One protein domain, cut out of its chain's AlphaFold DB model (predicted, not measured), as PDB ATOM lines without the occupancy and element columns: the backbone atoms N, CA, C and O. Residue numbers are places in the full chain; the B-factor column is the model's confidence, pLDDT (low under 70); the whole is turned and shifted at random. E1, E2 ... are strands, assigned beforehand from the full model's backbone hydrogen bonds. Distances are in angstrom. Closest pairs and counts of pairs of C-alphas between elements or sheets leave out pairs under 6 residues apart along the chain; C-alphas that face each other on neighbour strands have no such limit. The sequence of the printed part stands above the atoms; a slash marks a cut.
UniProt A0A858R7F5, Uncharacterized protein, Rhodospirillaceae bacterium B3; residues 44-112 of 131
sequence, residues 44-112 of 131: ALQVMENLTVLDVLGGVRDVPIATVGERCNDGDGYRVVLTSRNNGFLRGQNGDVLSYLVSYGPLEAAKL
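This is residues 44 to 112 of the 131 residues of an uncharacterized protein of Rhodospirillaceae bacterium B3 (UniProt A0A858R7F5). With little regular structure, this is a loose rod of three strand hairpins: E1-E2 and loop 50 to 65 make one long side, link 73 to 88, E3-E4 and E5-E6 the other. The 69 printed residues hold no named helix and six strands, E1 to E6, in three antiparallel pairs, class all strand with only 26 residues in named elements; radius of gyration of the C-alphas 14.4 A, spans 46 by 21 by 19 A.

E1, residues 44 to 49, and E2, residues 66 to 72, form an antiparallel hairpin; N 46 and O 69, 2.9 A, are within hydrogen-bond range. So are N 90 and O 98, 2.8 A, in hairpin E3, 89 to 91, and E4, 97 to 99. E4 runs on into E5, 102 to 104, at 47 degrees. E5 and E6, 107 to 110, form a hairpin, with N 102 and O 110 at 2.9 A. E1 is apart from E3 to E6.

E1, 16.5 A, begins at C-alpha 44 (86.461, 191.089, 151.001); E2 measures 19.4 A; E6 ends at C-alpha 110 (100.920, 175.481, 161.168).

The farthest C-alphas, Gly 75 and Asn 94, are 47.3 A apart. Links E1-E2 and E2-E3 are long. The printed part has no cut; no printed residue is under 70 in pLDDT.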
ATOM      1  N   ALA A  44      87.108 192.149 151.764       92.44
ATOM      2  CA  ALA A  44      86.461 191.089 151.001       92.44
ATOM      3  C   ALA A  44      87.424 189.915 150.778       92.44
ATOM      4  O   ALA A  44      88.613 190.107 150.504       92.44
ATOM      5  N   LEU A  45      86.880 188.698 150.866       92.75
ATOM      6  CA  LEU A  45      87.591 187.445 150.622       92.75
ATOM      7  C   LEU A  45      86.930 186.685 149.473       92.75
ATOM      8  O   LEU A  45      85.708 186.535 149.438       92.75
ATOM      9  N   GLN A  46      87.744 186.160 148.564       94.75
ATOM     10  CA  GLN A  46      87.320 185.249 147.508       94.75
ATOM     11  C   GLN A  46      88.103 183.945 147.636       94.75
ATOM     12  O   GLN A  46      89.325 183.952 147.536       94.75
ATOM     13  N   VAL A  47      87.411 182.824 147.834       94.00
ATOM     14  CA  VAL A  47      88.039 181.499 147.909       94.00
ATOM     15  C   VAL A  47      87.759 180.749 146.614       94.00
ATOM     16  O   VAL A  47      86.606 180.594 146.222       94.00
ATOM     17  N   MET A  48      88.817 180.288 145.956       94.75
ATOM     18  CA  MET A  48      88.737 179.433 144.778       94.75
ATOM     19  C   MET A  48      89.355 178.082 145.121       94.75
ATOM     20  O   MET A  48      90.567 177.971 145.306       94.75
ATOM     21  N   GLU A  49      88.509 177.069 145.268       92.56
ATOM     22  CA  GLU A  49      88.933 175.718 145.629       92.56
ATOM     23  C   GLU A  49      89.627 175.029 144.454       92.56
ATOM     24  O   GLU A  49      89.233 175.184 143.297       92.56
ATOM     25  N   ASN A  50      90.649 174.232 144.758       86.50
ATOM     26  CA  ASN A  50      91.301 173.366 143.792       86.50
ATOM     27  C   ASN A  50      90.973 171.913 144.145       86.50
ATOM     28  O   ASN A  50      91.550 171.334 145.067       86.50
ATOM     29  N   LEU A  51      90.002 171.339 143.432       71.00
ATOM     30  CA  LEU A  51      89.503 169.990 143.688       71.00
ATOM     31  C   LEU A  51      90.564 168.957 143.302       71.00
ATOM     32  O   LEU A  51      90.620 168.484 142.169       71.00
ATOM     33  N   THR A  52      91.410 168.611 144.268       73.19
ATOM     34  CA  THR A  52      92.488 167.635 144.100       73.19
ATOM     35  C   THR A  52      92.183 166.395 144.930       73.19
ATOM     36  O   THR A  52      91.857 166.495 146.113       73.19
ATOM     37  N   VAL A  53      92.311 165.209 144.329       75.12
ATOM     38  CA  VAL A  53      92.305 163.949 145.082       75.12
ATOM     39  C   VAL A  53      93.653 163.822 145.783       75.12
ATOM     40  O   VAL A  53      94.692 163.742 145.132       75.12
ATOM     41  N   LEU A  54      93.640 163.828 147.113       77.94
ATOM     42  CA  LEU A  54      94.842 163.679 147.921       77.94
ATOM     43  C   LEU A  54      95.126 162.191 148.168       77.94
ATOM     44  O   LEU A  54      94.507 161.581 149.039       77.94
ATOM     45  N   ASP A  55      96.080 161.622 147.427       77.00
ATOM     46  CA  ASP A  55      96.643 160.304 147.738       77.00
ATOM     47  C   ASP A  55      97.842 160.442 148.685       77.00
ATOM     48  O   ASP A  55      99.001 160.561 148.286       77.00
ATOM     49  N   VAL A  56      97.543 160.438 149.980       73.88
ATOM     50  CA  VAL A  56      98.562 160.522 151.032       73.88
ATOM     51  C   VAL A  56      99.353 159.223 151.213       73.88
ATOM     52  O   VAL A  56     100.434 159.261 151.800       73.88
ATOM     53  N   LEU A  57      98.871 158.090 150.688       73.12
ATOM     54  CA  LEU A  57      99.578 156.805 150.743       73.12
ATOM     55  C   LEU A  57     100.637 156.701 149.641       73.12
ATOM     56  O   LEU A  57     101.710 156.148 149.874       73.12
ATOM     57  N   GLY A  58     100.381 157.317 148.485       75.75
ATOM     58  CA  GLY A  58     101.352 157.496 147.404       75.75
ATOM     59  C   GLY A  58     102.495 158.472 147.723       75.75
ATOM     60  O   GLY A  58     103.372 158.678 146.890       75.75
ATOM     61  N   GLY A  59     102.510 159.074 148.920       74.88
ATOM     62  CA  GLY A  59     103.575 159.972 149.375       74.88
ATOM     63  C   GLY A  59     103.429 161.424 148.916       74.88
ATOM     64  O   GLY A  59     104.384 162.192 149.046       74.88
ATOM     65  N   VAL A  60     102.257 161.819 148.408       79.75
ATOM     66  CA  VAL A  60     101.976 163.202 148.003       79.75
ATOM     67  C   VAL A  60     102.042 164.133 149.218       79.75
ATOM     68  O   VAL A  60     101.463 163.859 150.271       79.75
ATOM     69  N   ARG A  61     102.755 165.250 149.068       82.31
ATOM     70  CA  ARG A  61     102.927 166.301 150.081       82.31
ATOM     71  C   ARG A  61     102.707 167.671 149.443       82.31
ATOM     72  O   ARG A  61     102.708 167.778 148.221       82.31
ATOM     73  N   ASP A  62     102.499 168.686 150.279       84.12
ATOM     74  CA  ASP A  62     102.436 170.099 149.874       84.12
ATOM     75  C   ASP A  62     101.404 170.393 148.767       84.12
ATOM     76  O   ASP A  62     101.692 171.024 147.752       84.12
ATOM     77  N   VAL A  63     100.172 169.912 148.964       88.31
ATOM     78  CA  VAL A  63      99.100 170.027 147.966       88.31
ATOM     79  C   VAL A  63      98.382 171.379 148.058       88.31
ATOM     80  O   VAL A  63      97.833 171.701 149.115       88.31
ATOM     81  N   PRO A  64      98.297 172.151 146.957       88.81
ATOM     82  CA  PRO A  64      97.507 173.374 146.916       88.81
ATOM     83  C   PRO A  64      96.010 173.044 146.832       88.81
ATOM     84  O   PRO A  64      95.520 172.604 145.793       88.81
ATOM     85  N   ILE A  65      95.278 173.283 147.923       90.31
ATOM     86  CA  ILE A  65      93.839 172.966 148.027       90.31
ATOM     87  C   ILE A  65      92.913 174.136 147.673       90.31
ATOM     88  O   ILE A  65      91.743 173.920 147.371       90.31
ATOM     89  N   ALA A  66      93.410 175.373 147.719       91.81
ATOM     90  CA  ALA A  66      92.647 176.570 147.379       91.81
ATOM     91  C   ALA A  66      93.576 177.762 147.112       91.81
ATOM     92  O   ALA A  66      94.718 177.796 147.568       91.81
ATOM     93  N   THR A  67      93.058 178.764 146.410       93.12
ATOM     94  CA  THR A  67      93.619 180.118 146.347       93.12
ATOM     95  C   THR A  67      92.652 181.077 147.027       93.12
ATOM     96  O   THR A  67      91.449 181.017 146.773       93.12
ATOM     97  N   VAL A  68      93.170 181.961 147.879       93.75
ATOM     98  CA  VAL A  68      92.368 182.992 148.545       93.75
ATOM     99  C   VAL A  68      92.803 184.366 148.053       93.75
ATOM    100  O   VAL A  68      93.968 184.738 148.164       93.75
ATOM    101  N   GLY A  69      91.865 185.100 147.459       93.50
ATOM    102  CA  GLY A  69      92.015 186.499 147.090       93.50
ATOM    103  C   GLY A  69      91.513 187.396 148.212       93.50
ATOM    104  O   GLY A  69      90.386 187.230 148.678       93.50
ATOM    105  N   GLU A  70      92.334 188.357 148.623       92.44
ATOM    106  CA  GLU A  70      92.038 189.265 149.730       92.44
ATOM    107  C   GLU A  70      92.088 190.711 149.239       92.44
ATOM    108  O   GLU A  70      93.020 191.127 148.543       92.44
ATOM    109  N   ARG A  71      91.069 191.492 149.587       92.25
ATOM    110  CA  ARG A  71      91.029 192.934 149.349       92.25
ATOM    111  C   ARG A  71      90.611 193.596 150.640       92.25
ATOM    112  O   ARG A  71      89.518 193.317 151.106       92.25
ATOM    113  N   CYS A  72      91.445 194.462 151.200       92.88
ATOM    114  CA  CYS A  72      91.034 195.294 152.319       92.88
ATOM    115  C   CYS A  72      91.547 196.724 152.145       92.88
ATOM    116  O   CYS A  72      92.683 196.922 151.711       92.88
ATOM    117  N   ASN A  73      90.694 197.705 152.433       91.69
ATOM    118  CA  ASN A  73      91.039 199.131 152.418       91.69
ATOM    119  C   ASN A  73      91.363 199.680 153.824       91.69
ATOM    120  O   ASN A  73      91.527 200.889 153.974       91.69
ATOM    121  N   ASP A  74      91.433 198.806 154.831       90.38
ATOM    122  CA  ASP A  74      91.762 199.176 156.203       90.38
ATOM    123  C   ASP A  74      93.274 199.406 156.354       90.38
ATOM    124  O   ASP A  74      94.092 198.557 155.986       90.38
ATOM    125  N   GLY A  75      93.643 200.573 156.887       85.12
ATOM    126  CA  GLY A  75      95.031 200.958 157.137       85.12
ATOM    127  C   GLY A  75      95.659 200.246 158.336       85.12
ATOM    128  O   GLY A  75      96.883 200.129 158.385       85.12
ATOM    129  N   ASP A  76      94.843 199.729 159.259       87.69
ATOM    130  CA  ASP A  76      95.299 198.959 160.422       87.69
ATOM    131  C   ASP A  76      95.570 197.482 160.070       87.69
ATOM    132  O   ASP A  76      96.130 196.722 160.866       87.69
ATOM    133  N   GLY A  77      95.229 197.077 158.841       84.75
ATOM    134  CA  GLY A  77      95.385 195.720 158.335       84.75
ATOM    135  C   GLY A  77      94.268 194.778 158.791       84.75
ATOM    136  O   GLY A  77      93.213 195.192 159.260       84.75
ATOM    137  N   TYR A  78      94.479 193.473 158.616       86.81
ATOM    138  CA  TYR A  78      93.498 192.445 158.973       86.81
ATOM    139  C   TYR A  78      94.175 191.164 159.464       86.81
ATOM    140  O   TYR A  78      95.368 190.934 159.260       86.81
ATOM    141  N   ARG A  79      93.387 190.306 160.120       87.06
ATOM    142  CA  ARG A  79      93.813 188.982 160.580       87.06
ATOM    143  C   ARG A  79      92.982 187.904 159.902       87.06
ATOM    144  O   ARG A  79      91.761 187.893 160.027       87.06
ATOM    145  N   VAL A  80      93.662 186.951 159.277       86.75
ATOM    146  CA  VAL A  80      93.054 185.710 158.790       86.75
ATOM    147  C   VAL A  80      93.111 184.665 159.896       86.75
ATOM    148  O   VAL A  80      94.156 184.470 160.520       86.75
ATOM    149  N   VAL A  81      91.992 183.988 160.143       87.38
ATOM    150  CA  VAL A  81      91.915 182.871 161.090       87.38
ATOM    151  C   VAL A  81      91.454 181.632 160.339       87.38
ATOM    152  O   VAL A  81      90.328 181.563 159.853       87.38
ATOM    153  N   LEU A  82      92.338 180.643 160.258       87.94
ATOM    154  CA  LEU A  82      92.037 179.329 159.704       87.94
ATOM    155  C   LEU A  82      91.593 178.410 160.840       87.94
ATOM    156  O   LEU A  82      92.233 178.350 161.889       87.94
ATOM    157  N   THR A  83      90.505 177.676 160.634       88.50
ATOM    158  CA  THR A  83      90.006 176.692 161.601       88.50
ATOM    159  C   THR A  83      89.813 175.348 160.918       88.50
ATOM    160  O   THR A  83      89.609 175.269 159.707       88.50
ATOM    161  N   SER A  84      89.912 174.269 161.692       87.75
ATOM    162  CA  SER A  84      89.686 172.919 161.187       87.75
ATOM    163  C   SER A  84      88.453 172.322 161.841       87.75
ATOM    164  O   SER A  84      88.382 172.216 163.064       87.75
ATOM    165  N   ARG A  85      87.513 171.846 161.019       88.44
ATOM    166  CA  ARG A  85      86.356 171.068 161.490       88.44
ATOM    167  C   ARG A  85      86.772 169.770 162.189       88.44
ATOM    168  O   ARG A  85      86.062 169.280 163.057       88.44
ATOM    169  N   ASN A  86      87.906 169.210 161.782       89.00
ATOM    170  CA  ASN A  86      88.414 167.929 162.254       89.00
ATOM    171  C   ASN A  86      89.665 168.104 163.124       89.00
ATOM    172  O   ASN A  86      90.477 167.190 163.200       89.00
ATOM    173  N   ASN A  87      89.836 169.263 163.765       88.19
ATOM    174  CA  ASN A  87      90.886 169.522 164.756       88.19
ATOM    175  C   ASN A  87      92.318 169.286 164.242       88.19
ATOM    176  O   ASN A  87      93.168 168.802 164.987       88.19
ATOM    177  N   GLY A  88      92.571 169.581 162.965       89.25
ATOM    178  CA  GLY A  88      93.892 169.409 162.350       89.25
ATOM    179  C   GLY A  88      94.146 168.018 161.785       89.25
ATOM    180  O   GLY A  88      95.291 167.675 161.487       89.25
ATOM    181  N   PHE A  89      93.087 167.222 161.619       89.25
ATOM    182  CA  PHE A  89      93.159 165.901 161.012       89.25
ATOM    183  C   PHE A  89      92.349 165.813 159.715       89.25
ATOM    184  O   PHE A  89      91.201 166.249 159.638       89.25
ATOM    185  N   LEU A  90      92.936 165.205 158.692       87.25
ATOM    186  CA  LEU A  90      92.219 164.698 157.531       87.25
ATOM    187  C   LEU A  90      91.528 163.395 157.927       87.25
ATOM    188  O   LEU A  90      92.095 162.593 158.672       87.25
ATOM    189  N   ARG A  91      90.306 163.195 157.433       87.69
ATOM    190  CA  ARG A  91      89.534 161.969 157.642       87.69
ATOM    191  C   ARG A  91      89.213 161.351 156.289       87.69
ATOM    192  O   ARG A  91      88.533 161.980 155.481       87.69
ATOM    193  N   GLY A  92      89.729 160.150 156.049       84.81
ATOM    194  CA  GLY A  92      89.419 159.359 154.860       84.81
ATOM    195  C   GLY A  92      88.045 158.694 154.960       84.81
ATOM    196  O   GLY A  92      87.483 158.562 156.049       84.81
ATOM    197  N   GLN A  93      87.507 158.229 153.828       83.69
ATOM    198  CA  GLN A  93      86.219 157.516 153.808       83.69
ATOM    199  C   GLN A  93      86.249 156.199 154.599       83.69
ATOM    200  O   GLN A  93      85.233 155.811 155.166       83.69
ATOM    201  N   ASN A  94      87.413 155.550 154.692       86.12
ATOM    202  CA  ASN A  94      87.582 154.276 155.400       86.12
ATOM    203  C   ASN A  94      87.875 154.446 156.903       86.12
ATOM    204  O   ASN A  94      88.167 153.468 157.587       86.12
ATOM    205  N   GLY A  95      87.806 155.673 157.432       84.38
ATOM    206  CA  GLY A  95      88.090 155.967 158.839       84.38
ATOM    207  C   GLY A  95      89.552 156.296 159.143       84.38
ATOM    208  O   GLY A  95      89.874 156.550 160.303       84.38
ATOM    209  N   ASP A  96      90.417 156.351 158.127       85.75
ATOM    210  CA  ASP A  96      91.805 156.792 158.273       85.75
ATOM    211  C   ASP A  96      91.873 158.226 158.808       85.75
ATOM    212  O   ASP A  96      91.118 159.106 158.380       85.75
ATOM    213  N   VAL A  97      92.803 158.467 159.733       88.06
ATOM    214  CA  VAL A  97      93.024 159.776 160.351       88.06
ATOM    215  C   VAL A  97      94.481 160.168 160.168       88.06
ATOM    216  O   VAL A  97      95.380 159.438 160.580       88.06
ATOM    217  N   LEU A  98      94.717 161.343 159.587       86.50
ATOM    218  CA  LEU A  98      96.065 161.847 159.337       86.50
ATOM    219  C   LEU A  98      96.191 163.307 159.760       86.50
ATOM    220  O   LEU A  98      95.401 164.147 159.342       86.50
ATOM    221  N   SER A  99      97.194 163.631 160.576       88.94
ATOM    222  CA  SER A  99      97.480 165.026 160.924       88.94
ATOM    223  C   SER A  99      98.058 165.781 159.730       88.94
ATOM    224  O   SER A  99      98.916 165.238 159.035       88.94
ATOM    225  N   TYR A 100      97.672 167.042 159.554       88.06
ATOM    226  CA  TYR A 100      98.211 167.902 158.500       88.06
ATOM    227  C   TYR A 100      98.719 169.242 159.045       88.06
ATOM    228  O   TYR A 100      98.399 169.651 160.163       88.06
ATOM    229  N   LEU A 101      99.532 169.910 158.230       90.81
ATOM    230  CA  LEU A 101      99.928 171.304 158.407       90.81
ATOM    231  C   LEU A 101      99.290 172.138 157.293       90.81
ATOM    232  O   LEU A 101      99.073 171.631 156.193       90.81
ATOM    233  N   VAL A 102      98.994 173.403 157.580       91.44
ATOM    234  CA  VAL A 102      98.487 174.373 156.600       91.44
ATOM    235  C   VAL A 102      99.456 175.526 156.502       91.44
ATOM    236  O   VAL A 102      99.715 176.186 157.504       91.44
ATOM    237  N   SER A 103      99.945 175.785 155.297       91.31
ATOM    238  CA  SER A 103     100.571 177.052 154.932       91.31
ATOM    239  C   SER A 103      99.535 177.971 154.282       91.31
ATOM    240  O   SER A 103      98.602 177.514 153.618       91.31
ATOM    241  N   TYR A 104      99.682 179.278 154.493       91.19
ATOM    242  CA  TYR A 104      98.795 180.290 153.923       91.19
ATOM    243  C   TYR A 104      99.608 181.476 153.414       91.19
ATOM    244  O   TYR A 104     100.186 182.224 154.203       91.19
ATOM    245  N   GLY A 105      99.676 181.638 152.092       88.25
ATOM    246  CA  GLY A 105     100.528 182.651 151.471       88.25
ATOM    247  C   GLY A 105     101.989 182.518 151.943       88.25
ATOM    248  O   GLY A 105     102.547 181.427 151.841       88.25
ATOM    249  N   PRO A 106     102.617 183.590 152.465       83.75
ATOM    250  CA  PRO A 106     103.994 183.554 152.960       83.75
ATOM    251  C   PRO A 106     104.127 183.023 154.400       83.75
ATOM    252  O   PRO A 106     105.228 183.032 154.947       83.75
ATOM    253  N   LEU A 107     103.026 182.629 155.047       84.06
ATOM    254  CA  LEU A 107     103.047 182.173 156.435       84.06
ATOM    255  C   LEU A 107     103.560 180.735 156.531       84.06
ATOM    256  O   LEU A 107     103.219 179.879 155.710       84.06
ATOM    257  N   GLU A 108     104.339 180.472 157.578       84.75
ATOM    258  CA  GLU A 108     104.825 179.128 157.876       84.75
ATOM    259  C   GLU A 108     103.677 178.144 158.113       84.75
ATOM    260  O   GLU A 108     102.592 178.496 158.585       84.75
ATOM    261  N   ALA A 109     103.941 176.880 157.787       87.69
ATOM    262  CA  ALA A 109     102.957 175.828 157.930       87.69
ATOM    263  C   ALA A 109     102.647 175.568 159.415       87.69
ATOM    264  O   ALA A 109     103.539 175.260 160.205       87.69
ATOM    265  N   ALA A 110     101.371 175.642 159.790       86.69
ATOM    266  CA  ALA A 110     100.920 175.481 161.168       86.69
ATOM    267  C   ALA A 110      99.888 174.356 161.308       86.69
ATOM    268  O   ALA A 110      99.122 174.059 160.387       86.69
ATOM    269  N   LYS A 111      99.840 173.733 162.493       86.69
ATOM    270  CA  LYS A 111      98.737 172.836 162.858       86.69
ATOM    271  C   LYS A 111      97.507 173.669 163.183       86.69
ATOM    272  O   LYS A 111      97.573 174.566 164.018       86.69
ATOM    273  N   LEU A 112      96.379 173.320 162.578       87.94
ATOM    274  CA  LEU A 112      95.092 173.873 162.975       87.94
ATOM    275  C   LEU A 112      94.539 173.044 164.132       87.94
ATOM    276  O   LEU A 112      94.380 171.836 164.002       87.94
TER     277      LEU A 112